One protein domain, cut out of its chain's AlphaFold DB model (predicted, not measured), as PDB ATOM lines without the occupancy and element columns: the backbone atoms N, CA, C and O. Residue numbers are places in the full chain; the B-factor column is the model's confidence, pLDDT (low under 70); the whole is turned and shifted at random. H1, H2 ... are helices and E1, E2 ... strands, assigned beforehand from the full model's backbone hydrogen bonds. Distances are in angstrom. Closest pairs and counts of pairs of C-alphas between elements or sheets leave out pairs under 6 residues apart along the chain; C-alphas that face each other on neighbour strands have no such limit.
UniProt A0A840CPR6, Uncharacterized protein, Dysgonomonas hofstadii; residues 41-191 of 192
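This is residues 41 to 191 of the 192 residues of an uncharacterized protein of Dysgonomonas hofstadii (UniProt A0A840CPR6). Two strongly twisted sheets form an elongated sandwich, partly face to face with their strands crossed: E1, E2, E4, E5, E6 and E10 make one, and E3, E7, E8 and E9 the other. The hairpin of E4 and E5 lies at one end, and the single helix H1 lies beyond the other end, on neither sheet. The long link of residues 76 to 96 runs from E3 back to E4. The printed part has 151 residues, with ten named strands and one named helix in the order E1 to E6, H1, E7 to E10; the class is mostly strand, and both sheets are branched, the first mixed and the second antiparallel. The whole is only just compact, close to loose, with a radius of gyration of the C-alphas of 17.4 A and spans of 54 by 32 by 26 A.

E1, residues 45 to 56, begins with C-alpha 45 at (25.759, 21.246, -38.703) and is 35.1 A long. E2 is residues 59 to 63, E3 residues 69 to 75, E4 residues 97 to 99, E5 residues 102 to 105 and E6 residues 111 to 116. H1, residues 127 to 137, begins with C-alpha 127 at (15.082, 11.800, -16.317) and measures 14.4 A. E7, residues 143 to 155, is the longest strand, 36.0 A. E8 is residues 161 to 165 and E9 residues 170 to 175. E10, residues 181 to 190, measures 26.8 A and ends with C-alpha 190 at (38.575, 2.886, -50.512).

On one side of E1 lie E2 and E6, both antiparallel to it, with N 54 and O 61 at 2.9 A and N 48 and O 113 at 3.2 A. On the other side lies E10, parallel to E1, with N 49 and O 185 at 2.9 A. E5 is antiparallel to E2, N 62 to O 105 being 2.8 A, and forms a hairpin with E4, N 99 to O 102 being 2.9 A. In the other sheet E3 lies on one side of E7, with N 72 and O 151 at 2.8 A. E8 and E9 lie on the other side, with N 154 and O 162 at 2.9 A and N 145 and O 173 at 2.8 A; these three strands are antiparallel to E7. This sandwich, two sheets face to face, has its facing parts 9.1 A apart centre to centre and its strands at 56 degrees. Between the sheets, the closest C-alphas of E9 and E10 are those of Leu 173 and Leu 184, 6.3 A apart, and E3 and E6 are near each other, with 5 pairs of C-alphas within 10 A. In H1 every O i to N i+4 pair is within hydrogen-bond range.

The C-alphas farthest apart are those of Gln 95 and Ala 127, 56.6 A. The printed part has no cut. The link E3 to E4 is long, with 21 residues. Mean pLDDT of the printed part is 84.5; residue 41 and residues 118 to 139 are under 70.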
ATOM      1  N   VAL A  41      25.692  32.069 -31.407       67.12
ATOM      2  CA  VAL A  41      25.377  31.146 -32.501       67.12
ATOM      3  C   VAL A  41      25.952  29.783 -32.141       67.12
ATOM      4  O   VAL A  41      27.129  29.664 -31.795       67.12
ATOM      5  N   LEU A  42      25.091  28.776 -32.188       74.44
ATOM      6  CA  LEU A  42      25.401  27.406 -31.816       74.44
ATOM      7  C   LEU A  42      25.729  26.602 -33.065       74.44
ATOM      8  O   LEU A  42      25.130  26.833 -34.114       74.44
ATOM      9  N   LEU A  43      26.648  25.648 -32.939       78.81
ATOM     10  CA  LEU A  43      26.954  24.724 -34.020       78.81
ATOM     11  C   LEU A  43      25.743  23.814 -34.268       78.81
ATOM     12  O   LEU A  43      25.348  23.057 -33.385       78.81
ATOM     13  N   THR A  44      25.173  23.877 -35.466       79.44
ATOM     14  CA  THR A  44      23.990  23.102 -35.864       79.44
ATOM     15  C   THR A  44      24.303  22.026 -36.889       79.44
ATOM     16  O   THR A  44      23.553  21.056 -36.998       79.44
ATOM     17  N   GLU A  45      25.399  22.172 -37.634       85.44
ATOM     18  CA  GLU A  45      25.759  21.246 -38.703       85.44
ATOM     19  C   GLU A  45      27.267  21.037 -38.852       85.44
ATOM     20  O   GLU A  45      28.096  21.872 -38.481       85.44
ATOM     21  N   VAL A  46      27.615  19.907 -39.457       90.00
ATOM     22  CA  VAL A  46      28.972  19.587 -39.884       90.00
ATOM     23  C   VAL A  46      28.985  19.298 -41.376       90.00
ATOM     24  O   VAL A  46      28.168  18.530 -41.882       90.00
ATOM     25  N   ILE A  47      29.933  19.907 -42.078       93.19
ATOM     26  CA  ILE A  47      30.108  19.790 -43.521       93.19
ATOM     27  C   ILE A  47      31.311  18.892 -43.802       93.19
ATOM     28  O   ILE A  47      32.374  19.067 -43.202       93.19
ATOM     29  N   LEU A  48      31.155  17.943 -44.722       95.50
ATOM     30  CA  LEU A  48      32.253  17.106 -45.209       95.50
ATOM     31  C   LEU A  48      32.039  16.676 -46.662       95.50
ATOM     32  O   LEU A  48      30.920  16.709 -47.175       95.50
ATOM     33  N   PHE A  49      33.112  16.222 -47.302       96.75
ATOM     34  CA  PHE A  49      33.094  15.700 -48.664       96.75
ATOM     35  C   PHE A  49      33.689  14.298 -48.686       96.75
ATOM     36  O   PHE A  49      34.795  14.087 -48.189       96.75
ATOM     37  N   LEU A  50      32.979  13.342 -49.284       97.19
ATOM     38  CA  LEU A  50      33.500  11.994 -49.508       97.19
ATOM     39  C   LEU A  50      33.798  11.766 -50.988       97.19
ATOM     40  O   LEU A  50      33.027  12.167 -51.855       97.19
ATOM     41  N   SER A  51      34.897  11.072 -51.264       97.19
ATOM     42  CA  SER A  51      35.298  10.592 -52.587       97.19
ATOM     43  C   SER A  51      35.539   9.082 -52.529       97.19
ATOM     44  O   SER A  51      36.689   8.648 -52.409       97.19
ATOM     45  N   PRO A  52      34.474   8.263 -52.569       97.06
ATOM     46  CA  PRO A  52      34.614   6.815 -52.617       97.06
ATOM     47  C   PRO A  52      35.298   6.376 -53.918       97.06
ATOM     48  O   PRO A  52      34.959   6.861 -55.002       97.06
ATOM     49  N   TYR A  53      36.244   5.447 -53.822       96.75
ATOM     50  CA  TYR A  53      36.989   4.905 -54.954       96.75
ATOM     51  C   TYR A  53      37.264   3.410 -54.788       96.75
ATOM     52  O   TYR A  53      37.281   2.891 -53.679       96.75
ATOM     53  N   ILE A  54      37.510   2.733 -55.904       95.75
ATOM     54  CA  ILE A  54      38.084   1.386 -55.952       95.75
ATOM     55  C   ILE A  54      39.477   1.455 -56.572       95.75
ATOM     56  O   ILE A  54      39.781   2.381 -57.333       95.75
ATOM     57  N   GLU A  55      40.311   0.464 -56.285       95.06
ATOM     58  CA  GLU A  55      41.558   0.255 -57.015       95.06
ATOM     59  C   GLU A  55      41.339  -0.781 -58.114       95.06
ATOM     60  O   GLU A  55      40.928  -1.908 -57.853       95.06
ATOM     61  N   ASP A  56      41.620  -0.397 -59.355       92.44
ATOM     62  CA  ASP A  56      41.565  -1.297 -60.502       92.44
ATOM     63  C   ASP A  56      42.809  -1.092 -61.364       92.44
ATOM     64  O   ASP A  56      43.154   0.035 -61.726       92.44
ATOM     65  N   ALA A  57      43.525  -2.183 -61.644       88.62
ATOM     66  CA  ALA A  57      44.795  -2.176 -62.376       88.62
ATOM     67  C   ALA A  57      45.834  -1.145 -61.857       88.62
ATOM     68  O   ALA A  57      46.587  -0.561 -62.636       88.62
ATOM     69  N   GLY A  58      45.878  -0.912 -60.538       89.25
ATOM     70  CA  GLY A  58      46.802   0.040 -59.906       89.25
ATOM     71  C   GLY A  58      46.412   1.515 -60.062       89.25
ATOM     72  O   GLY A  58      47.230   2.394 -59.794       89.25
ATOM     73  N   GLN A  59      45.184   1.804 -60.501       92.62
ATOM     74  CA  GLN A  59      44.642   3.156 -60.614       92.62
ATOM     75  C   GLN A  59      43.401   3.320 -59.735       92.62
ATOM     76  O   GLN A  59      42.557   2.427 -59.655       92.62
ATOM     77  N   LYS A  60      43.267   4.492 -59.103       95.44
ATOM     78  CA  LYS A  60      42.042   4.870 -58.393       95.44
ATOM     79  C   LYS A  60      40.944   5.180 -59.402       95.44
ATOM     80  O   LYS A  60      41.115   6.051 -60.256       95.44
ATOM     81  N   LYS A  61      39.804   4.512 -59.259       95.62
ATOM     82  CA  LYS A  61      38.586   4.798 -60.016       95.62
ATOM     83  C   LYS A  61      37.482   5.192 -59.043       95.62
ATOM     84  O   LYS A  61      37.099   4.408 -58.180       95.62
ATOM     85  N   TYR A  62      36.995   6.418 -59.159       96.19
ATOM     86  CA  TYR A  62      36.007   6.996 -58.254       96.19
ATOM     87  C   TYR A  62      34.605   6.509 -58.592       96.19
ATOM     88  O   TYR A  62      34.234   6.436 -59.765       96.19
ATOM     89  N   ILE A  63      33.824   6.192 -57.562       95.56
ATOM     90  CA  ILE A  63      32.456   5.695 -57.700       95.56
ATOM     91  C   ILE A  63      31.547   6.799 -58.246       95.56
ATOM     92  O   ILE A  63      31.521   7.914 -57.724       95.56
ATOM     93  N   VAL A  64      30.757   6.457 -59.263       94.81
ATOM     94  CA  VAL A  64      29.731   7.302 -59.881       94.81
ATOM     95  C   VAL A  64      28.354   6.883 -59.360       94.81
ATOM     96  O   VAL A  64      27.835   5.830 -59.732       94.81
ATOM     97  N   ALA A  65      27.751   7.735 -58.540       92.25
ATOM     98  CA  ALA A  65      26.406   7.613 -57.995       92.25
ATOM     99  C   ALA A  65      25.717   8.988 -58.019       92.25
ATOM    100  O   ALA A  65      26.388  10.015 -58.053       92.25
ATOM    101  N   ASP A  66      24.384   9.018 -57.999       90.69
ATOM    102  CA  ASP A  66      23.638  10.287 -57.955       90.69
ATOM    103  C   ASP A  66      23.809  10.980 -56.595       90.69
ATOM    104  O   ASP A  66      23.911  12.200 -56.512       90.69
ATOM    105  N   ASN A  67      23.872  10.187 -55.526       94.44
ATOM    106  CA  ASN A  67      24.174  10.604 -54.165       94.44
ATOM    107  C   ASN A  67      24.695   9.407 -53.351       94.44
ATOM    108  O   ASN A  67      24.557   8.249 -53.756       94.44
ATOM    109  N   LEU A  68      25.253   9.698 -52.181       96.69
ATOM    110  CA  LEU A  68      25.522   8.728 -51.121       96.69
ATOM    111  C   LEU A  68      24.427   8.858 -50.051       96.69
ATOM    112  O   LEU A  68      23.903   9.954 -49.823       96.69
ATOM    113  N   SER A  69      24.065   7.763 -49.390       95.62
ATOM    114  CA  SER A  69      22.999   7.749 -48.373       95.62
ATOM    115  C   SER A  69      23.485   7.193 -47.038       95.62
ATOM    116  O   SER A  69      24.548   6.590 -46.977       95.62
ATOM    117  N   ASN A  70      22.699   7.379 -45.974       93.81
ATOM    118  CA  ASN A  70      22.927   6.768 -44.658       93.81
ATOM    119  C   ASN A  70      24.352   6.953 -44.106       93.81
ATOM    120  O   ASN A  70      24.927   6.028 -43.534       93.81
ATOM    121  N   LEU A  71      24.930   8.147 -44.270       95.31
ATOM    122  CA  LEU A  71      26.191   8.493 -43.624       95.31
ATOM    123  C   LEU A  71      25.995   8.477 -42.113       95.31
ATOM    124  O   LEU A  71      25.251   9.302 -41.586       95.31
ATOM    125  N   PHE A  72      26.686   7.570 -41.437       92.31
ATOM    126  CA  PHE A  72      26.692   7.459 -39.990       92.31
ATOM    127  C   PHE A  72      28.004   7.999 -39.433       92.31
ATOM    128  O   PHE A  72      29.091   7.635 -39.890       92.31
ATOM    129  N   LEU A  73      27.894   8.881 -38.443       89.88
ATOM    130  CA  LEU A  73      29.043   9.483 -37.788       89.88
ATOM    131  C   LEU A  73      28.841   9.548 -36.281       89.88
ATOM    132  O   LEU A  73      27.717   9.711 -35.794       89.88
ATOM    133  N   THR A  74      29.950   9.466 -35.552       85.88
ATOM    134  CA  THR A  74      29.973   9.644 -34.104       85.88
ATOM    135  C   THR A  74      30.929  10.755 -33.698       85.88
ATOM    136  O   THR A  74      32.076  10.800 -34.132       85.88
ATOM    137  N   VAL A  75      30.487  11.641 -32.805       82.00
ATOM    138  CA  VAL A  75      31.359  12.633 -32.156       82.00
ATOM    139  C   VAL A  75      31.470  12.282 -30.683       82.00
ATOM    140  O   VAL A  75      30.458  12.138 -29.999       82.00
ATOM    141  N   ASN A  76      32.697  12.084 -30.190       74.56
ATOM    142  CA  ASN A  76      32.951  11.577 -28.835       74.56
ATOM    143  C   ASN A  76      32.109  10.326 -28.494       74.56
ATOM    144  O   ASN A  76      31.548  10.222 -27.403       74.56
ATOM    145  N   LYS A  77      32.026   9.368 -29.431       72.50
ATOM    146  CA  LYS A  77      31.254   8.109 -29.317       72.50
ATOM    147  C   LYS A  77      29.729   8.269 -29.283       72.50
ATOM    148  O   LYS A  77      29.031   7.318 -28.942       72.50
ATOM    149  N   ARG A  78      29.196   9.443 -29.627       75.38
ATOM    150  CA  ARG A  78      27.749   9.664 -29.736       75.38
ATOM    151  C   ARG A  78      27.338   9.758 -31.189       75.38
ATOM    152  O   ARG A  78      27.841  10.622 -31.900       75.38
ATOM    153  N   GLY A  79      26.438   8.867 -31.594       76.19
ATOM    154  CA  GLY A  79      25.899   8.811 -32.951       76.19
ATOM    155  C   GLY A  79      24.990   9.990 -33.241       76.19
ATOM    156  O   GLY A  79      24.185  10.387 -32.395       76.19
ATOM    157  N   TRP A  80      25.140  10.556 -34.430       79.62
ATOM    158  CA  TRP A  80      24.209  11.546 -34.963       79.62
ATOM    159  C   TRP A  80      23.256  10.890 -35.954       79.62
ATOM    160  O   TRP A  80      23.482   9.764 -36.402       79.62
ATOM    161  N   GLN A  81      22.165  11.585 -36.276       77.62
ATOM    162  CA  GLN A  81      21.216  11.079 -37.258       77.62
ATOM    163  C   GLN A  81      21.898  10.842 -38.617       77.62
ATOM    164  O   GLN A  81      22.660  11.705 -39.069       77.62
ATOM    165  N   PRO A  82      21.618   9.705 -39.281       86.62
ATOM    166  CA  PRO A  82      22.162   9.435 -40.600       86.62
ATOM    167  C   PRO A  82      21.795  10.529 -41.605       86.62
ATOM    168  O   PRO A  82      20.663  11.016 -41.619       86.62
ATOM    169  N   ALA A  83      22.735  10.881 -42.480       90.62
ATOM    170  CA  ALA A  83      22.534  11.914 -43.496       90.62
ATOM    171  C   ALA A  83      22.791  11.399 -44.917       90.62
ATOM    172  O   ALA A  83      23.584  10.487 -45.146       90.62
ATOM    173  N   GLY A  84      22.113  12.003 -45.893       94.50
ATOM    174  CA  GLY A  84      22.411  11.819 -47.312       94.50
ATOM    175  C   GLY A  84      23.321  12.926 -47.833       94.50
ATOM    176  O   GLY A  84      23.280  14.052 -47.332       94.50
ATOM    177  N   SER A  85      24.124  12.619 -48.851       96.38
ATOM    178  CA  SER A  85      24.844  13.653 -49.591       96.38
ATOM    179  C   SER A  85      23.861  14.447 -50.448       96.38
ATOM    180  O   SER A  85      22.798  13.940 -50.827       96.38
ATOM    181  N   TYR A  86      24.242  15.660 -50.843       94.44
ATOM    182  CA  TYR A  86      23.535  16.322 -51.936       94.44
ATOM    183  C   TYR A  86      23.682  15.515 -53.227       94.44
ATOM    184  O   TYR A  86      24.640  14.753 -53.408       94.44
ATOM    185  N   GLN A  87      22.707  15.691 -54.116       91.62
ATOM    186  CA  GLN A  87      22.741  15.092 -55.441       91.62
ATOM    187  C   GLN A  87      23.804  15.771 -56.302       91.62
ATOM    188  O   GLN A  87      23.911  16.998 -56.315       91.62
ATOM    189  N   ILE A  88      24.557  14.966 -57.044       88.81
ATOM    190  CA  ILE A  88      25.515  15.437 -58.039       88.81
ATOM    191  C   ILE A  88      25.014  15.089 -59.442       88.81
ATOM    192  O   ILE A  88      24.524  13.987 -59.690       88.81
ATOM    193  N   ASP A  89      25.132  16.027 -60.384       83.62
ATOM    194  CA  ASP A  89      24.812  15.739 -61.784       83.62
ATOM    195  C   ASP A  89      25.924  14.885 -62.402       83.62
ATOM    196  O   ASP A  89      27.022  15.360 -62.705       83.62
ATOM    197  N   THR A  90      25.627  13.602 -62.598       82.31
ATOM    198  CA  THR A  90      26.547  12.640 -63.207       82.31
ATOM    199  C   THR A  90      26.295  12.423 -64.700       82.31
ATOM    200  O   THR A  90      27.035  11.664 -65.341       82.31
ATOM    201  N   LEU A  91      25.281  13.064 -65.300       79.56
ATOM    202  CA  LEU A  91      24.844  12.781 -66.674       79.56
ATOM    203  C   LEU A  91      25.959  13.055 -67.685       79.56
ATOM    204  O   LEU A  91      26.260  12.194 -68.515       79.56
ATOM    205  N   ASN A  92      26.632  14.195 -67.534       78.69
ATOM    206  CA  ASN A  92      27.648  14.694 -68.462       78.69
ATOM    207  C   ASN A  92      29.083  14.246 -68.135       78.69
ATOM    208  O   ASN A  92      30.026  14.669 -68.811       78.69
ATOM    209  N   LEU A  93      29.270  13.386 -67.127       83.00
ATOM    210  CA  LEU A  93      30.587  12.832 -66.814       83.00
ATOM    211  C   LEU A  93      31.101  11.995 -67.988       83.00
ATOM    212  O   LEU A  93      30.463  11.032 -68.425       83.00
ATOM    213  N   LYS A  94      32.271  12.369 -68.505       77.25
ATOM    214  CA  LYS A  94      32.963  11.611 -69.551       77.25
ATOM    215  C   LYS A  94      33.623  10.377 -68.927       77.25
ATOM    216  O   LYS A  94      33.969  10.390 -67.752       77.25
ATOM    217  N   GLN A  95      33.823   9.327 -69.727       81.81
ATOM    218  CA  GLN A  95      34.594   8.138 -69.322       81.81
ATOM    219  C   GLN A  95      34.012   7.424 -68.088       81.81
ATOM    220  O   GLN A  95      34.725   7.103 -67.140       81.81
ATOM    221  N   LYS A  96      32.693   7.200 -68.104       89.81
ATOM    222  CA  LYS A  96      32.030   6.288 -67.169       89.81
ATOM    223  C   LYS A  96      32.216   4.861 -67.666       89.81
ATOM    224  O   LYS A  96      31.911   4.574 -68.822       89.81
ATOM    225  N   GLU A  97      32.656   3.978 -66.791       92.69
ATOM    226  CA  GLU A  97      32.746   2.548 -67.067       92.69
ATOM    227  C   GLU A  97      32.177   1.738 -65.902       92.69
ATOM    228  O   GLU A  97      31.907   2.276 -64.828       92.69
ATOM    229  N   THR A  98      31.964   0.445 -66.128       93.56
ATOM    230  CA  THR A  98      31.499  -0.477 -65.092       93.56
ATOM    231  C   THR A  98      32.628  -1.434 -64.743       93.56
ATOM    232  O   THR A  98      33.115  -2.146 -65.619       93.56
ATOM    233  N   VAL A  99      33.010  -1.477 -63.468       92.38
ATOM    234  CA  VAL A  99      34.005  -2.411 -62.927       92.38
ATOM    235  C   VAL A  99      33.335  -3.208 -61.812       92.38
ATOM    236  O   VAL A  99      32.922  -2.656 -60.790       92.38
ATOM    237  N   GLY A 100      33.155  -4.514 -62.030       90.38
ATOM    238  CA  GLY A 100      32.355  -5.357 -61.141       90.38
ATOM    239  C   GLY A 100      30.917  -4.837 -61.013       90.38
ATOM    240  O   GLY A 100      30.209  -4.712 -62.010       90.38
ATOM    241  N   ASN A 101      30.500  -4.511 -59.785       92.75
ATOM    242  CA  ASN A 101      29.165  -3.976 -59.483       92.75
ATOM    243  C   ASN A 101      29.125  -2.441 -59.391       92.75
ATOM    244  O   ASN A 101      28.098  -1.880 -59.002       92.75
ATOM    245  N   TYR A 102      30.214  -1.749 -59.725       93.75
ATOM    246  CA  TYR A 102      30.327  -0.302 -59.573       93.75
ATOM    247  C   TYR A 102      30.354   0.402 -60.921       93.75
ATOM    248  O   TYR A 102      31.006  -0.055 -61.859       93.75
ATOM    249  N   ARG A 103      29.693   1.559 -60.998       93.94
ATOM    250  CA  ARG A 103      29.963   2.547 -62.046       93.94
ATOM    251  C   ARG A 103      31.085   3.442 -61.556       93.94
ATOM    252  O   ARG A 103      31.009   3.928 -60.430       93.94
ATOM    253  N   VAL A 104      32.108   3.648 -62.373       95.12
ATOM    254  CA  VAL A 104      33.318   4.365 -61.969       95.12
ATOM    255  C   VAL A 104      33.818   5.324 -63.044       95.12
ATOM    256  O   VAL A 104      33.427   5.240 -64.209       95.12
ATOM    257  N   THR A 105      34.676   6.255 -62.638       94.69
ATOM    258  CA  THR A 105      35.384   7.191 -63.517       94.69
ATOM    259  C   THR A 105      36.769   7.515 -62.952       94.69
ATOM    260  O   THR A 105      37.015   7.386 -61.755       94.69
ATOM    261  N   VAL A 106      37.690   7.963 -63.803       93.38
ATOM    262  CA  VAL A 106      39.020   8.439 -63.380       93.38
ATOM    263  C   VAL A 106      38.978   9.844 -62.768       93.38
ATOM    264  O   VAL A 106      39.916  10.260 -62.092       93.38
ATOM    265  N   GLN A 107      37.896  10.592 -62.998       92.31
ATOM    266  CA  GLN A 107      37.718  11.925 -62.435       92.31
ATOM    267  C   GLN A 107      37.295  11.837 -60.964       92.31
ATOM    268  O   GLN A 107      36.313  11.181 -60.634       92.31
ATOM    269  N   LYS A 108      37.994  12.551 -60.076       94.38
ATOM    270  CA  LYS A 108      37.596  12.639 -58.668       94.38
ATOM    271  C   LYS A 108      36.205  13.260 -58.538       94.38
ATOM    272  O   LYS A 108      35.969  14.358 -59.045       94.38
ATOM    273  N   LEU A 109      35.307  12.551 -57.855       94.19
ATOM    274  CA  LEU A 109      33.959  13.013 -57.530       94.19
ATOM    275  C   LEU A 109      33.854  13.301 -56.037       94.19
ATOM    276  O   LEU A 109      34.312  12.507 -55.215       94.19
ATOM    277  N   LEU A 110      33.251  14.439 -55.707       95.44
ATOM    278  CA  LEU A 110      33.064  14.911 -54.340       95.44
ATOM    279  C   LEU A 110      31.583  14.878 -54.000       95.44
ATOM    280  O   LEU A 110      30.788  15.568 -54.634       95.44
ATOM    281  N   TYR A 111      31.233  14.092 -52.988       96.81
ATOM    282  CA  TYR A 111      29.879  13.992 -52.463       96.81
ATOM    283  C   TYR A 111      29.781  14.825 -51.181       96.81
ATOM    284  O   TYR A 111      30.298  14.394 -50.146       96.81
ATOM    285  N   PRO A 112      29.175  16.025 -51.235       96.38
ATOM    286  CA  PRO A 112      29.042  16.895 -50.072       96.38
ATOM    287  C   PRO A 112      27.928  16.418 -49.140       96.38
ATOM    288  O   PRO A 112      26.831  16.092 -49.593       96.38
ATOM    289  N   PHE A 113      28.178  16.473 -47.838       95.38
ATOM    290  CA  PHE A 113      27.184  16.265 -46.789       95.38
ATOM    291  C   PHE A 113      27.094  17.501 -45.901       95.38
ATOM    292  O   PHE A 113      28.117  18.096 -45.566       95.38
ATOM    293  N   ALA A 114      25.874  17.829 -45.484       91.19
ATOM    294  CA  ALA A 114      25.596  18.714 -44.360       91.19
ATOM    295  C   ALA A 114      24.870  17.882 -43.297       91.19
ATOM    296  O   ALA A 114      23.699  17.531 -43.455       91.19
ATOM    297  N   VAL A 115      25.597  17.478 -42.258       89.06
ATOM    298  CA  VAL A 115      25.077  16.586 -41.222       89.06
ATOM    299  C   VAL A 115      24.608  17.405 -40.036       89.06
ATOM    300  O   VAL A 115      25.405  18.070 -39.377       89.06
ATOM    301  N   ASN A 116      23.309  17.340 -39.761       81.75
ATOM    302  CA  ASN A 116      22.714  18.038 -38.631       81.75
ATOM    303  C   ASN A 116      23.129  17.389 -37.308       81.75
ATOM    304  O   ASN A 116      23.036  16.172 -37.141       81.75
ATOM    305  N   ILE A 117      23.488  18.222 -36.335       72.94
ATOM    306  CA  ILE A 117      23.789  17.813 -34.958       72.94
ATOM    307  C   ILE A 117      22.471  17.590 -34.214       72.94
ATOM    308  O   ILE A 117      22.104  18.318 -33.297       72.94
ATOM    309  N   ARG A 118      21.693  16.603 -34.654       64.19
ATOM    310  CA  ARG A 118      20.525  16.122 -33.917       64.19
ATOM    311  C   ARG A 118      20.913  14.797 -33.284       64.19
ATOM    312  O   ARG A 118      21.187  13.823 -33.986       64.19
ATOM    313  N   VAL A 119      20.978  14.776 -31.957       55.16
ATOM    314  CA  VAL A 119      21.108  13.526 -31.203       55.16
ATOM    315  C   VAL A 119      19.787  12.782 -31.366       55.16
ATOM    316  O   VAL A 119      18.729  13.382 -31.179       55.16
ATOM    317  N   SER A 120      19.839  11.507 -31.760       51.06
ATOM    318  CA  SER A 120      18.630  10.683 -31.822       51.06
ATOM    319  C   SER A 120      17.950  10.697 -30.453       51.06
ATOM    320  O   SER A 120      18.579  10.374 -29.448       51.06
ATOM    321  N   SER A 121      16.683  11.106 -30.410       50.84
ATOM    322  CA  SER A 121      15.863  11.074 -29.196       50.84
ATOM    323  C   SER A 121      15.282   9.683 -28.918       50.84
ATOM    324  O   SER A 121      14.540   9.505 -27.953       50.84
ATOM    325  N   GLU A 122      15.579   8.695 -29.768       47.16
ATOM    326  CA  GLU A 122      15.132   7.320 -29.577       47.16
ATOM    327  C   GLU A 122      15.830   6.703 -28.356       47.16
ATOM    328  O   GLU A 122      17.055   6.604 -28.307       47.16
ATOM    329  N   GLY A 123      15.036   6.285 -27.366       50.97
ATOM    330  CA  GLY A 123      15.529   5.607 -26.162       50.97
ATOM    331  C   GLY A 123      15.640   6.469 -24.902       50.97
ATOM    332  O   GLY A 123      16.170   5.983 -23.910       50.97
ATOM    333  N   ILE A 124      15.130   7.707 -24.889       54.41
ATOM    334  CA  ILE A 124      15.053   8.499 -23.650       54.41
ATOM    335  C   ILE A 124      13.858   8.010 -22.835       54.41
ATOM    336  O   ILE A 124      12.710   8.328 -23.137       54.41
ATOM    337  N   SER A 125      14.130   7.222 -21.806       58.59
ATOM    338  CA  SER A 125      13.112   6.637 -20.929       58.59
ATOM    339  C   SER A 125      13.180   7.178 -19.500       58.59
ATOM    340  O   SER A 125      12.226   7.041 -18.735       58.59
ATOM    341  N   THR A 126      14.292   7.821 -19.133       63.69
ATOM    342  CA  THR A 126      14.544   8.304 -17.773       63.69
ATOM    343  C   THR A 126      14.923   9.784 -17.723       63.69
ATOM    344  O   THR A 126      15.499  10.349 -18.652       63.69
ATOM    345  N   ALA A 127      14.662  10.421 -16.578       64.25
ATOM    346  CA  ALA A 127      15.082  11.800 -16.317       64.25
ATOM    347  C   ALA A 127      16.616  11.982 -16.350       64.25
ATOM    348  O   ALA A 127      17.097  13.068 -16.664       64.25
ATOM    349  N   GLY A 128      17.387  10.925 -16.059       56.78
ATOM    350  CA  GLY A 128      18.847  10.921 -16.190       56.78
ATOM    351  C   GLY A 128      19.293  10.974 -17.652       56.78
ATOM    352  O   GLY A 128      20.094  11.830 -18.010       56.78
ATOM    353  N   GLU A 129      18.695  10.148 -18.513       54.41
ATOM    354  CA  GLU A 129      18.933  10.171 -19.966       54.41
ATOM    355  C   GLU A 129      18.482  11.491 -20.599       54.41
ATOM    356  O   GLU A 129      19.131  11.987 -21.514       54.41
ATOM    357  N   TYR A 130      17.411  12.099 -20.082       59.38
ATOM    358  CA  TYR A 130      16.976  13.431 -20.497       59.38
ATOM    359  C   TYR A 130      17.948  14.527 -20.036       59.38
ATOM    360  O   TYR A 130      18.220  15.455 -20.791       59.38
ATOM    361  N   SER A 131      18.521  14.419 -18.833       58.38
ATOM    362  CA  SER A 131      19.565  15.340 -18.366       58.38
ATOM    363  C   SER A 131      20.859  15.182 -19.157       58.38
ATOM    364  O   SER A 131      21.528  16.177 -19.418       58.38
ATOM    365  N   ASP A 132      21.217  13.961 -19.548       54.59
ATOM    366  CA  ASP A 132      22.349  13.713 -20.433       54.59
ATOM    367  C   ASP A 132      22.056  14.234 -21.835       54.59
ATOM    368  O   ASP A 132      22.908  14.906 -22.408       54.59
ATOM    369  N   LEU A 133      20.850  14.016 -22.369       55.84
ATOM    370  CA  LEU A 133      20.429  14.639 -23.616       55.84
ATOM    371  C   LEU A 133      20.524  16.155 -23.502       55.84
ATOM    372  O   LEU A 133      21.158  16.739 -24.357       55.84
ATOM    373  N   LEU A 134      20.012  16.786 -22.448       57.06
ATOM    374  CA  LEU A 134      20.156  18.222 -22.207       57.06
ATOM    375  C   LEU A 134      21.619  18.649 -22.124       57.06
ATOM    376  O   LEU A 134      21.985  19.621 -22.763       57.06
ATOM    377  N   ASN A 135      22.480  17.914 -21.422       55.44
ATOM    378  CA  ASN A 135      23.915  18.201 -21.354       55.44
ATOM    379  C   ASN A 135      24.617  18.062 -22.716       55.44
ATOM    380  O   ASN A 135      25.661  18.669 -22.935       55.44
ATOM    381  N   ASN A 136      24.043  17.287 -23.638       52.06
ATOM    382  CA  ASN A 136      24.572  17.067 -24.987       52.06
ATOM    383  C   ASN A 136      23.935  18.008 -26.018       52.06
ATOM    384  O   ASN A 136      24.579  18.379 -26.994       52.06
ATOM    385  N   TYR A 137      22.676  18.374 -25.782       50.25
ATOM    386  CA  TYR A 137      21.842  19.323 -26.511       50.25
ATOM    387  C   TYR A 137      22.245  20.760 -26.169       50.25
ATOM    388  O   TYR A 137      22.144  21.658 -27.000       50.25
ATOM    389  N   LEU A 138      22.812  20.972 -24.978       52.59
ATOM    390  CA  LEU A 138      23.647  22.108 -24.609       52.59
ATOM    391  C   LEU A 138      24.981  22.004 -25.358       52.59
ATOM    392  O   LEU A 138      26.021  21.833 -24.740       52.59
ATOM    393  N   ASN A 139      24.894  22.089 -26.688       61.56
ATOM    394  CA  ASN A 139      25.889  22.444 -27.695       61.56
ATOM    395  C   ASN A 139      27.323  22.029 -27.390       61.56
ATOM    396  O   ASN A 139      27.897  22.492 -26.404       61.56
ATOM    397  N   LEU A 140      27.942  21.274 -28.309       70.25
ATOM    398  CA  LEU A 140      29.403  21.180 -28.379       70.25
ATOM    399  C   LEU A 140      29.982  22.568 -28.082       70.25
ATOM    400  O   LEU A 140      29.763  23.520 -28.833       70.25
ATOM    401  N   GLN A 141      30.602  22.708 -26.913       74.25
ATOM    402  CA  GLN A 141      31.172  23.980 -26.513       74.25
ATOM    403  C   GLN A 141      32.346  24.265 -27.446       74.25
ATOM    404  O   GLN A 141      32.921  23.330 -28.009       74.25
ATOM    405  N   PRO A 142      32.733  25.533 -27.631       79.00
ATOM    406  CA  PRO A 142      33.940  25.834 -28.379       79.00
ATOM    407  C   PRO A 142      35.125  25.006 -27.855       79.00
ATOM    408  O   PRO A 142      35.407  25.007 -26.656       79.00
ATOM    409  N   GLY A 143      35.775  24.249 -28.739       79.56
ATOM    410  CA  GLY A 143      36.738  23.224 -28.346       79.56
ATOM    411  C   GLY A 143      37.063  22.220 -29.451       79.56
ATOM    412  O   GLY A 143      36.565  22.312 -30.572       79.56
ATOM    413  N   SER A 144      37.924  21.256 -29.125       82.25
ATOM    414  CA  SER A 144      38.368  20.205 -30.044       82.25
ATOM    415  C   SER A 144      37.763  18.856 -29.673       82.25
ATOM    416  O   SER A 144      37.829  18.422 -28.523       82.25
ATOM    417  N   TYR A 145      37.212  18.185 -30.673       85.06
ATOM    418  CA  TYR A 145      36.493  16.925 -30.555       85.06
ATOM    419  C   TYR A 145      37.039  15.907 -31.549       85.06
ATOM    420  O   TYR A 145      37.712  16.259 -32.518       85.06
ATOM    421  N   ILE A 146      36.724  14.635 -31.315       85.88
ATOM    422  CA  ILE A 146      37.034  13.554 -32.250       85.88
ATOM    423  C   ILE A 146      35.737  13.137 -32.936       85.88
ATOM    424  O   ILE A 146      34.767  12.781 -32.260       85.88
ATOM    425  N   CYS A 147      35.741  13.193 -34.264       89.44
ATOM    426  CA  CYS A 147      34.664  12.732 -35.125       89.44
ATOM    427  C   CYS A 147      35.107  11.466 -35.867       89.44
ATOM    428  O   CYS A 147      36.165  11.449 -36.500       89.44
ATOM    429  N   ASN A 148      34.286  10.424 -35.813       91.81
ATOM    430  CA  ASN A 148      34.469   9.205 -36.584       91.81
ATOM    431  C   ASN A 148      33.395   9.151 -37.665       91.81
ATOM    432  O   ASN A 148      32.206   9.253 -37.366       91.81
ATOM    433  N   ILE A 149      33.815   8.951 -38.908       93.62
ATOM    434  CA  ILE A 149      32.914   8.607 -40.006       93.62
ATOM    435  C   ILE A 149      32.879   7.081 -40.043       93.62
ATOM    436  O   ILE A 149      33.904   6.460 -40.304       93.62
ATOM    437  N   GLU A 150      31.742   6.469 -39.724       93.25
ATOM    438  CA  GLU A 150      31.669   5.021 -39.481       93.25
ATOM    439  C   GLU A 150      31.228   4.232 -40.707       93.25
ATOM    440  O   GLU A 150      31.776   3.162 -40.984       93.25
ATOM    441  N   SER A 151      30.242   4.749 -41.437       95.56
ATOM    442  CA  SER A 151      29.746   4.107 -42.649       95.56
ATOM    443  C   SER A 151      28.942   5.048 -43.531       95.56
ATOM    444  O   SER A 151      28.440   6.070 -43.070       95.56
ATOM    445  N   PHE A 152      28.756   4.663 -44.787       97.19
ATOM    446  CA  PHE A 152      27.774   5.244 -45.702       97.19
ATOM    447  C   PHE A 152      27.348   4.202 -46.734       97.19
ATOM    448  O   PHE A 152      28.057   3.230 -46.988       97.19
ATOM    449  N   ASP A 153      26.207   4.425 -47.366       97.25
ATOM    450  CA  ASP A 153      25.673   3.561 -48.406       97.25
ATOM    451  C   ASP A 153      25.951   4.121 -49.800       97.25
ATOM    452  O   ASP A 153      25.795   5.318 -50.072       97.25
ATOM    453  N   ILE A 154      26.299   3.211 -50.709       96.12
ATOM    454  CA  ILE A 154      26.477   3.472 -52.135       96.12
ATOM    455  C   ILE A 154      25.484   2.657 -52.953       96.12
ATOM    456  O   ILE A 154      25.225   1.487 -52.662       96.12
ATOM    457  N   LYS A 155      24.951   3.258 -54.018       94.06
ATOM    458  CA  LYS A 155      24.109   2.550 -54.982       94.06
ATOM    459  C   LYS A 155      24.980   1.857 -56.028       94.06
ATOM    460  O   LYS A 155      25.779   2.493 -56.711       94.06
ATOM    461  N   LEU A 156      24.813   0.548 -56.153       92.62
ATOM    462  CA  LEU A 156      25.500  -0.296 -57.122       92.62
ATOM    463  C   LEU A 156      24.894  -0.143 -58.525       92.62
ATOM    464  O   LEU A 156      23.781   0.355 -58.707       92.62
ATOM    465  N   ALA A 157      25.617  -0.624 -59.537       89.31
ATOM    466  CA  ALA A 157      25.198  -0.579 -60.937       89.31
ATOM    467  C   ALA A 157      23.894  -1.354 -61.212       89.31
ATOM    468  O   ALA A 157      23.167  -1.003 -62.142       89.31
ATOM    469  N   ASP A 158      23.601  -2.372 -60.397       89.88
ATOM    470  CA  ASP A 158      22.370  -3.172 -60.432       89.88
ATOM    471  C   ASP A 158      21.200  -2.538 -59.650       89.88
ATOM    472  O   ASP A 158      20.099  -3.085 -59.615       89.88
ATOM    473  N   GLY A 159      21.425  -1.371 -59.038       88.31
ATOM    474  CA  GLY A 159      20.432  -0.614 -58.285       88.31
ATOM    475  C   GLY A 159      20.318  -0.977 -56.805       88.31
ATOM    476  O   GLY A 159      19.603  -0.268 -56.096       88.31
ATOM    477  N   ARG A 160      21.013  -2.015 -56.318       93.44
ATOM    478  CA  ARG A 160      21.067  -2.345 -54.884       93.44
ATOM    479  C   ARG A 160      21.929  -1.340 -54.121       93.44
ATOM    480  O   ARG A 160      22.826  -0.730 -54.696       93.44
ATOM    481  N   SER A 161      21.699  -1.213 -52.819       94.31
ATOM    482  CA  SER A 161      22.573  -0.446 -51.926       94.31
ATOM    483  C   SER A 161      23.603  -1.353 -51.257       94.31
ATOM    484  O   SER A 161      23.293  -2.491 -50.899       94.31
ATOM    485  N   LYS A 162      24.820  -0.842 -51.072       95.06
ATOM    486  CA  LYS A 162      25.895  -1.474 -50.304       95.06
ATOM    487  C   LYS A 162      26.396  -0.505 -49.242       95.06
ATOM    488  O   LYS A 162      26.764   0.615 -49.581       95.06
ATOM    489  N   THR A 163      26.472  -0.964 -47.999       96.75
ATOM    490  CA  THR A 163      27.113  -0.226 -46.909       96.75
ATOM    491  C   THR A 163      28.627  -0.375 -46.992       96.75
ATOM    492  O   THR A 163      29.153  -1.486 -47.080       96.75
ATOM    493  N   VAL A 164      29.320   0.756 -46.969       96.31
ATOM    494  CA  VAL A 164      30.774   0.882 -46.894       96.31
ATOM    495  C   VAL A 164      31.121   1.269 -45.466       96.31
ATOM    496  O   VAL A 164      30.652   2.297 -44.986       96.31
ATOM    497  N   TYR A 165      31.926   0.451 -44.791       95.06
ATOM    498  CA  TYR A 165      32.387   0.717 -43.428       95.06
ATOM    499  C   TYR A 165      33.760   1.385 -43.448       95.06
ATOM    500  O   TYR A 165      34.659   0.947 -44.162       95.06
ATOM    501  N   THR A 166      33.943   2.414 -42.624       93.31
ATOM    502  CA  THR A 166      35.164   3.226 -42.556       93.31
ATOM    503  C   THR A 166      35.738   3.279 -41.135       93.31
ATOM    504  O   THR A 166      35.911   4.360 -40.578       93.31
ATOM    505  N   PRO A 167      36.105   2.136 -40.522       82.94
ATOM    506  CA  PRO A 167      36.465   2.072 -39.098       82.94
ATOM    507  C   PRO A 167      37.693   2.914 -38.711       82.94
ATOM    508  O   PRO A 167      37.878   3.226 -37.539       82.94
ATOM    509  N   ASN A 168      38.532   3.285 -39.683       86.31
ATOM    510  CA  ASN A 168      39.757   4.055 -39.464       86.31
ATOM    511  C   ASN A 168      39.632   5.536 -39.861       86.31
ATOM    512  O   ASN A 168      40.629   6.257 -39.822       86.31
ATOM    513  N   LEU A 169      38.444   6.006 -40.266       91.06
ATOM    514  CA  LEU A 169      38.248   7.388 -40.700       91.06
ATOM    515  C   LEU A 169      37.909   8.290 -39.507       91.06
ATOM    516  O   LEU A 169      36.753   8.620 -39.240       91.06
ATOM    517  N   ILE A 170      38.962   8.660 -38.779       90.69
ATOM    518  CA  ILE A 170      38.915   9.502 -37.582       90.69
ATOM    519  C   ILE A 170      39.463  10.887 -37.930       90.69
ATOM    520  O   ILE A 170      40.576  11.006 -38.445       90.69
ATOM    521  N   CYS A 171      38.706  11.939 -37.627       89.81
ATOM    522  CA  CYS A 171      39.070  13.318 -37.934       89.81
ATOM    523  C   CYS A 171      38.840  14.261 -36.740       89.81
ATOM    524  O   CYS A 171      37.915  14.061 -35.944       89.81
ATOM    525  N   PRO A 172      39.688  15.294 -36.574       89.62
ATOM    526  CA  PRO A 172      39.452  16.323 -35.574       89.62
ATOM    527  C   PRO A 172      38.273  17.208 -35.999       89.62
ATOM    528  O   PRO A 172      38.206  17.669 -37.135       89.62
ATOM    529  N   LEU A 173      37.370  17.482 -35.062       88.94
ATOM    530  CA  LEU A 173      36.293  18.455 -35.206       88.94
ATOM    531  C   LEU A 173      36.593  19.652 -34.302       88.94
ATOM    532  O   LEU A 173      36.628  19.522 -33.079       88.94
ATOM    533  N   GLU A 174      36.812  20.819 -34.900       87.69
ATOM    534  CA  GLU A 174      36.968  22.076 -34.168       87.69
ATOM    535  C   GLU A 174      35.627  22.811 -34.122       87.69
ATOM    536  O   GLU A 174      35.068  23.174 -35.158       87.69
ATOM    537  N   VAL A 175      35.124  23.058 -32.915       83.94
ATOM    538  CA  VAL A 175      33.941  23.885 -32.695       83.94
ATOM    539  C   VAL A 175      34.389  25.278 -32.294       83.94
ATOM    540  O   VAL A 175      35.109  25.455 -31.312       83.94
ATOM    541  N   LYS A 176      33.977  26.275 -33.077       82.62
ATOM    542  CA  LYS A 176      34.321  27.683 -32.867       82.62
ATOM    543  C   LYS A 176      33.139  28.427 -32.271       82.62
ATOM    544  O   LYS A 176      31.987  28.149 -32.594       82.62
ATOM    545  N   GLU A 177      33.429  29.395 -31.411       79.38
ATOM    546  CA  GLU A 177      32.386  30.234 -30.829       79.38
ATOM    547  C   GLU A 177      31.702  31.078 -31.910       79.38
ATOM    548  O   GLU A 177      32.375  31.708 -32.721       79.38
ATOM    549  N   ASN A 178      30.369  31.122 -31.885       79.25
ATOM    550  CA  ASN A 178      29.532  31.874 -32.820       79.25
ATOM    551  C   ASN A 178      29.582  31.400 -34.286       79.25
ATOM    552  O   ASN A 178      29.370  32.200 -35.197       79.25
ATOM    553  N   TYR A 179      29.807  30.106 -34.522       80.94
ATOM    554  CA  TYR A 179      29.707  29.491 -35.849       80.94
ATOM    555  C   TYR A 179      28.609  28.428 -35.876       80.94
ATOM    556  O   TYR A 179      28.567  27.552 -35.018       80.94
ATOM    557  N   ALA A 180      27.742  28.496 -36.890       81.38
ATOM    558  CA  ALA A 180      26.655  27.534 -37.089       81.38
ATOM    559  C   ALA A 180      27.119  26.221 -37.737       81.38
ATOM    560  O   ALA A 180      26.466  25.191 -37.583       81.38
ATOM    561  N   SER A 181      28.261  26.239 -38.428       85.44
ATOM    562  CA  SER A 181      28.788  25.079 -39.138       85.44
ATOM    563  C   SER A 181      30.281  24.876 -38.910       85.44
ATOM    564  O   SER A 181      31.039  25.823 -38.677       85.44
ATOM    565  N   ALA A 182      30.703  23.615 -38.982       89.06
ATOM    566  CA  ALA A 182      32.097  23.203 -38.913       89.06
ATOM    567  C   ALA A 182      32.427  22.336 -40.127       89.06
ATOM    568  O   ALA A 182      31.647  21.469 -40.508       89.06
ATOM    569  N   ASN A 183      33.583  22.569 -40.742       92.12
ATOM    570  CA  ASN A 183      34.030  21.817 -41.910       92.12
ATOM    571  C   ASN A 183      35.063  20.765 -41.485       92.12
ATOM    572  O   ASN A 183      36.112  21.132 -40.959       92.12
ATOM    573  N   LEU A 184      34.779  19.485 -41.731       92.12
ATOM    574  CA  LEU A 184      35.722  18.383 -41.494       92.12
ATOM    575  C   LEU A 184      36.714  18.198 -42.645       92.12
ATOM    576  O   LEU A 184      37.761  17.582 -42.458       92.12
ATOM    577  N   GLY A 185      36.396  18.730 -43.824       93.31
ATOM    578  CA  GLY A 185      37.213  18.610 -45.022       93.31
ATOM    579  C   GLY A 185      36.763  17.490 -45.954       93.31
ATOM    580  O   GLY A 185      35.579  17.166 -46.063       93.31
ATOM    581  N   GLU A 186      37.733  16.953 -46.684       96.06
ATOM    582  CA  GLU A 186      37.541  16.050 -47.813       96.06
ATOM    583  C   GLU A 186      38.281  14.734 -47.580       96.06
ATOM    584  O   GLU A 186      39.464  14.733 -47.234       96.06
ATOM    585  N   PHE A 187      37.594  13.617 -47.812       96.06
ATOM    586  CA  PHE A 187      38.112  12.284 -47.531       96.06
ATOM    587  C   PHE A 187      37.946  11.360 -48.735       96.06
ATOM    588  O   PHE A 187      36.845  11.164 -49.249       96.06
ATOM    589  N   GLU A 188      39.044  10.746 -49.168       96.31
ATOM    590  CA  GLU A 188      39.003   9.636 -50.120       96.31
ATOM    591  C   GLU A 188      38.809   8.322 -49.369       96.31
ATOM    592  O   GLU A 188      39.531   8.040 -48.413       96.31
ATOM    593  N   VAL A 189      37.846   7.514 -49.812       96.31
ATOM    594  CA  VAL A 189      37.479   6.264 -49.141       96.31
ATOM    595  C   VAL A 189      37.626   5.100 -50.107       96.31
ATOM    596  O   VAL A 189      36.938   5.061 -51.124       96.31
ATOM    597  N   LEU A 190      38.494   4.145 -49.779       94.88
ATOM    598  CA  LEU A 190      38.575   2.886 -50.512       94.88
ATOM    599  C   LEU A 190      37.322   2.045 -50.237       94.88
ATOM    600  O   LEU A 190      36.926   1.867 -49.085       94.88
ATOM    601  N   VAL A 191      36.710   1.538 -51.301       92.88
ATOM    602  CA  VAL A 191      35.548   0.654 -51.266       92.88
ATOM    603  C   VAL A 191      35.997  -0.752 -51.664       92.88
ATOM    604  O   VAL A 191      36.269  -0.995 -52.837       92.88
TER     605      VAL A 191